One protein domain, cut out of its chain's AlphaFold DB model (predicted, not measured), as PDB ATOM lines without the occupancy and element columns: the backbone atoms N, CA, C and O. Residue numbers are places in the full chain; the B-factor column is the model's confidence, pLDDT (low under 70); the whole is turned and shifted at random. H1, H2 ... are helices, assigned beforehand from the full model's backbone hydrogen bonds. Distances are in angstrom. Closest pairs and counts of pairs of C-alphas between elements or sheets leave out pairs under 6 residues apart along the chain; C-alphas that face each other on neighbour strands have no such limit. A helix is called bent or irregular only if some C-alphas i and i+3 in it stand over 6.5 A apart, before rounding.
ATOM      1  N   LEU A  36     -16.477-102.617 -10.979       69.88
ATOM      2  CA  LEU A  36     -17.693-101.837 -10.742       69.88
ATOM      3  C   LEU A  36     -18.598-102.443  -9.652       69.88
ATOM      4  O   LEU A  36     -19.562-101.802  -9.237       69.88
ATOM      5  N   ARG A  37     -18.279-103.641  -9.134       70.06
ATOM      6  CA  ARG A  37     -18.976-104.239  -7.981       70.06
ATOM      7  C   ARG A  37     -18.671-103.478  -6.694       70.06
ATOM      8  O   ARG A  37     -17.557-103.018  -6.453       70.06
ATOM      9  N   ASP A  38     -19.689-103.378  -5.849       59.22
ATOM     10  CA  ASP A  38     -19.624-102.603  -4.615       59.22
ATOM     11  C   ASP A  38     -18.781-103.299  -3.524       59.22
ATOM     12  O   ASP A  38     -18.656-104.527  -3.486       59.22
ATOM     13  N   LYS A  39     -18.223-102.517  -2.588       54.88
ATOM     14  CA  LYS A  39     -17.178-102.954  -1.628       54.88
ATOM     15  C   LYS A  39     -17.554-104.142  -0.726       54.88
ATOM     16  O   LYS A  39     -16.677-104.705  -0.082       54.88
ATOM     17  N   LYS A  40     -18.836-104.506  -0.638       51.88
ATOM     18  CA  LYS A  40     -19.351-105.563   0.254       51.88
ATOM     19  C   LYS A  40     -19.076-106.987  -0.238       51.88
ATOM     20  O   LYS A  40     -19.171-107.912   0.561       51.88
ATOM     21  N   THR A  41     -18.783-107.172  -1.527       48.28
ATOM     22  CA  THR A  41     -18.662-108.508  -2.148       48.28
ATOM     23  C   THR A  41     -17.216-108.971  -2.323       48.28
ATOM     24  O   THR A  41     -16.977-110.158  -2.532       48.28
ATOM     25  N   ALA A  42     -16.246-108.059  -2.217       53.66
ATOM     26  CA  ALA A  42     -14.843-108.426  -2.093       53.66
ATOM     27  C   ALA A  42     -14.621-109.029  -0.699       53.66
ATOM     28  O   ALA A  42     -14.752-108.339   0.311       53.66
ATOM     29  N   GLN A  43     -14.310-110.325  -0.637       52.25
ATOM     30  CA  GLN A  43     -13.935-110.983   0.612       52.25
ATOM     31  C   GLN A  43     -12.564-110.457   1.050       52.25
ATOM     32  O   GLN A  43     -11.540-110.989   0.623       52.25
ATOM     33  N   THR A  44     -12.540-109.402   1.870       53.84
ATOM     34  CA  THR A  44     -11.305-108.906   2.487       53.84
ATOM     35  C   THR A  44     -10.689-110.043   3.289       53.84
ATOM     36  O   THR A  44     -11.219-110.438   4.331       53.84
ATOM     37  N   GLN A  45      -9.594-110.608   2.782       59.34
ATOM     38  CA  GLN A  45      -8.842-111.607   3.523       59.34
ATOM     39  C   GLN A  45      -8.266-110.940   4.774       59.34
ATOM     40  O   GLN A  45      -7.936-109.758   4.778       59.34
ATOM     41  N   ASP A  46      -8.142-111.691   5.862       65.38
ATOM     42  CA  ASP A  46      -7.755-111.159   7.172       65.38
ATOM     43  C   ASP A  46      -6.253-110.801   7.290       65.38
ATOM     44  O   ASP A  46      -5.676-110.850   8.378       65.38
ATOM     45  N   VAL A  47      -5.609-110.425   6.179       78.69
ATOM     46  CA  VAL A  47      -4.162-110.205   6.022       78.69
ATOM     47  C   VAL A  47      -3.609-109.330   7.146       78.69
ATOM     48  O   VAL A  47      -2.655-109.710   7.827       78.69
ATOM     49  N   PHE A  48      -4.261-108.199   7.422       87.31
ATOM     50  CA  PHE A  48      -3.811-107.218   8.411       87.31
ATOM     51  C   PHE A  48      -4.365-107.430   9.833       87.31
ATOM     52  O   PHE A  48      -4.141-106.578  10.696       87.31
ATOM     53  N   LYS A  49      -5.025-108.563  10.153       86.44
ATOM     54  CA  LYS A  49      -5.458-108.868  11.543       86.44
ATOM     55  C   LYS A  49      -4.303-108.883  12.549       86.44
ATOM     56  O   LYS A  49      -4.537-108.606  13.721       86.44
ATOM     57  N   HIS A  50      -3.081-109.172  12.101       89.12
ATOM     58  CA  HIS A  50      -1.877-109.185  12.934       89.12
ATOM     59  C   HIS A  50      -1.391-107.782  13.362       89.12
ATOM     60  O   HIS A  50      -0.509-107.672  14.211       89.12
ATOM     61  N   ILE A  51      -1.938-106.703  12.787       92.94
ATOM     62  CA  ILE A  51      -1.501-105.328  13.052       92.94
ATOM     63  C   ILE A  51      -2.300-104.737  14.217       92.94
ATOM     64  O   ILE A  51      -3.476-104.400  14.083       92.94
ATOM     65  N   ALA A  52      -1.627-104.552  15.356       93.31
ATOM     66  CA  ALA A  52      -2.232-104.044  16.591       93.31
ATOM     67  C   ALA A  52      -2.765-102.597  16.496       93.31
ATOM     68  O   ALA A  52      -3.654-102.220  17.255       93.31
ATOM     69  N   ASN A  53      -2.247-101.771  15.579       95.81
ATOM     70  CA  ASN A  53      -2.707-100.394  15.388       95.81
ATOM     71  C   ASN A  53      -3.959-100.356  14.479       95.81
ATOM     72  O   ASN A  53      -3.831-100.566  13.268       95.81
ATOM     73  N   PRO A  54      -5.156-100.012  15.000       91.88
ATOM     74  CA  PRO A  54      -6.398-100.067  14.230       91.88
ATOM     75  C   PRO A  54      -6.501 -98.977  13.154       91.88
ATOM     76  O   PRO A  54      -7.255 -99.147  12.197       91.88
ATOM     77  N   LYS A  55      -5.762 -97.863  13.274       95.62
ATOM     78  CA  LYS A  55      -5.715 -96.828  12.230       95.62
ATOM     79  C   LYS A  55      -4.870 -97.305  11.052       95.62
ATOM     80  O   LYS A  55      -5.350 -97.266   9.924       95.62
ATOM     81  N   LEU A  56      -3.664 -97.811  11.327       94.06
ATOM     82  CA  LEU A  56      -2.779 -98.371  10.302       94.06
ATOM     83  C   LEU A  56      -3.449 -99.548   9.586       94.06
ATOM     84  O   LEU A  56      -3.467 -99.573   8.362       94.06
ATOM     85  N   ARG A  57      -4.073-100.464  10.339       91.88
ATOM     86  CA  ARG A  57      -4.842-101.573   9.769       91.88
ATOM     87  C   ARG A  57      -5.920-101.077   8.797       91.88
ATOM     88  O   ARG A  57      -5.879-101.461   7.640       91.88
ATOM     89  N   ARG A  58      -6.798-100.151   9.209       89.00
ATOM     90  CA  ARG A  58      -7.837 -99.581   8.321       89.00
ATOM     91  C   ARG A  58      -7.271 -98.879   7.084       89.00
ATOM     92  O   ARG A  58      -7.931 -98.860   6.050       89.00
ATOM     93  N   GLN A  59      -6.088 -98.270   7.184       94.31
ATOM     94  CA  GLN A  59      -5.409 -97.673   6.031       94.31
ATOM     95  C   GLN A  59      -4.891 -98.754   5.072       94.31
ATOM     96  O   GLN A  59      -5.089 -98.616   3.870       94.31
ATOM     97  N   LEU A  60      -4.315 -99.842   5.594       92.25
ATOM     98  CA  LEU A  60      -3.832-100.973   4.797       92.25
ATOM     99  C   LEU A  60      -4.977-101.769   4.154       92.25
ATOM    100  O   LEU A  60      -4.937-101.989   2.945       92.25
ATOM    101  N   ASP A  61      -6.039-102.071   4.913       88.12
ATOM    102  CA  ASP A  61      -7.297-102.650   4.413       88.12
ATOM    103  C   ASP A  61      -7.853-101.801   3.240       88.12
ATOM    104  O   ASP A  61      -8.351-102.328   2.244       88.12
ATOM    105  N   HIS A  62      -7.750-100.466   3.327       88.69
ATOM    106  CA  HIS A  62      -8.191 -99.557   2.265       88.69
ATOM    107  C   HIS A  62      -7.250 -99.560   1.050       88.69
ATOM    108  O   HIS A  62      -7.749 -99.597  -0.079       88.69
ATOM    109  N   THR A  63      -5.926 -99.525   1.238       91.19
ATOM    110  CA  THR A  63      -4.970 -99.562   0.119       91.19
ATOM    111  C   THR A  63      -4.976-100.906  -0.601       91.19
ATOM    112  O   THR A  63      -4.885-100.922  -1.823       91.19
ATOM    113  N   GLU A  64      -5.166-102.021   0.110       89.06
ATOM    114  CA  GLU A  64      -5.332-103.344  -0.499       89.06
ATOM    115  C   GLU A  64      -6.632-103.412  -1.308       89.06
ATOM    116  O   GLU A  64      -6.606-103.800  -2.473       89.06
ATOM    117  N   ALA A  65      -7.756-102.932  -0.760       84.25
ATOM    118  CA  ALA A  65      -9.009-102.840  -1.511       84.25
ATOM    119  C   ALA A  65      -8.901-101.918  -2.744       84.25
ATOM    120  O   ALA A  65      -9.544-102.171  -3.763       84.25
ATOM    121  N   GLN A  66      -8.082-100.861  -2.682       88.62
ATOM    122  CA  GLN A  66      -7.800 -99.994  -3.830       88.62
ATOM    123  C   GLN A  66      -6.900-100.684  -4.864       88.62
ATOM    124  O   GLN A  66      -7.201-100.604  -6.050       88.62
ATOM    125  N   ALA A  67      -5.851-101.395  -4.443       89.25
ATOM    126  CA  ALA A  67      -4.960-102.143  -5.330       89.25
ATOM    127  C   ALA A  67      -5.683-103.317  -6.014       89.25
ATOM    128  O   ALA A  67      -5.561-103.501  -7.222       89.25
ATOM    129  N   ALA A  68      -6.518-104.054  -5.276       85.81
ATOM    130  CA  ALA A  68      -7.377-105.099  -5.826       85.81
ATOM    131  C   ALA A  68      -8.388-104.533  -6.839       85.81
ATOM    132  O   ALA A  68      -8.611-105.140  -7.885       85.81
ATOM    133  N   ARG A  69      -8.954-103.342  -6.583       85.38
ATOM    134  CA  ARG A  69      -9.824-102.653  -7.550       85.38
ATOM    135  C   ARG A  69      -9.057-102.148  -8.775       85.38
ATOM    136  O   ARG A  69      -9.575-102.258  -9.882       85.38
ATOM    137  N   ALA A  70      -7.844-101.624  -8.597       88.50
ATOM    138  CA  ALA A  70      -6.974-101.194  -9.690       88.50
ATOM    139  C   ALA A  70      -6.611-102.381 -10.595       88.50
ATOM    140  O   ALA A  70      -6.774-102.296 -11.805       88.50
ATOM    141  N   LYS A  71      -6.257-103.536 -10.014       89.06
ATOM    142  CA  LYS A  71      -6.061-104.768 -10.785       89.06
ATOM    143  C   LYS A  71      -7.342-105.207 -11.503       89.06
ATOM    144  O   LYS A  71      -7.290-105.502 -12.686       89.06
ATOM    145  N   ALA A  72      -8.491-105.213 -10.825       86.75
ATOM    146  CA  ALA A  72      -9.756-105.591 -11.457       86.75
ATOM    147  C   ALA A  72     -10.178-104.633 -12.588       86.75
ATOM    148  O   ALA A  72     -10.848-105.062 -13.514       86.75
ATOM    149  N   SER A  73      -9.796-103.352 -12.529       87.25
ATOM    150  CA  SER A  73     -10.027-102.393 -13.625       87.25
ATOM    151  C   SER A  73      -8.995-102.494 -14.746       87.25
ATOM    152  O   SER A  73      -9.295-102.053 -15.845       87.25
ATOM    153  N   LEU A  74      -7.836-103.110 -14.502       87.88
ATOM    154  CA  LEU A  74      -6.894-103.518 -15.544       87.88
ATOM    155  C   LEU A  74      -7.404-104.785 -16.256       87.88
ATOM    156  O   LEU A  74      -7.529-104.765 -17.471       87.88
ATOM    157  N   GLU A  75      -7.836-105.811 -15.506       86.81
ATOM    158  CA  GLU A  75      -8.543-106.990 -16.055       86.81
ATOM    159  C   GLU A  75      -9.789-106.577 -16.873       86.81
ATOM    160  O   GLU A  75     -10.047-107.134 -17.934       86.81
ATOM    161  N   ASP A  76     -10.556-105.579 -16.411       86.69
ATOM    162  CA  ASP A  76     -11.711-105.063 -17.161       86.69
ATOM    163  C   ASP A  76     -11.299-104.148 -18.353       86.69
ATOM    164  O   ASP A  76     -12.113-103.932 -19.251       86.69
ATOM    165  N   ALA A  77     -10.068-103.613 -18.391       88.00
ATOM    166  CA  ALA A  77      -9.544-102.779 -19.487       88.00
ATOM    167  C   ALA A  77      -8.860-103.590 -20.601       88.00
ATOM    168  O   ALA A  77      -8.825-103.132 -21.739       88.00
ATOM    169  N   GLU A  78      -8.401-104.812 -20.320       87.50
ATOM    170  CA  GLU A  78      -7.980-105.788 -21.341       87.50
ATOM    171  C   GLU A  78      -9.124-106.107 -22.335       87.50
ATOM    172  O   GLU A  78      -8.870-106.484 -23.474       87.50
TER     173      GLU A  78
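This is residues 36 to 78 of the 914 residues of the protein "BING4CT domain-containing protein" of Mycena chlorophos (UniProt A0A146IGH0). One long straight helix, H2, makes the length of this model, and the stretch before it, residues 36 to 46, runs loosely alongside, leading to the short H1, which packs on H2 near its first end. The printed part has 43 residues with two named helices, H1 then H2, and no named strand: all helix. It is loose, with a radius of gyration of the C-alphas of 11.9 A, and a rod spanning 38 by 16 by 13 A.

Start at C-alpha 36, at (-17.693, -101.837, -10.742). H1, residues 47 to 50, is irregular: its first and last C-alphas are 7.4 A apart. Find C-alpha 54 at (-6.398, -100.067, 14.230); from there H2, residues 54 to 75, runs 31.1 A to C-alpha 75 at (-8.543, -106.990, -16.055).

A tight link of 3 residues joins H1 to H2. They touch, H2 with residues 57 to 61 alone; the closest C-alphas, of Phe 48 and Arg 57, are 5.9 A apart. In H2 every O i to N i+4 pair is within hydrogen-bond range; H1 is too short for one.

The C-alphas farthest apart, of Ala 52 and Glu 78, are 38.4 A apart. The printed part has no cut. Residue 36 and residues 38 to 46 have pLDDT under 70.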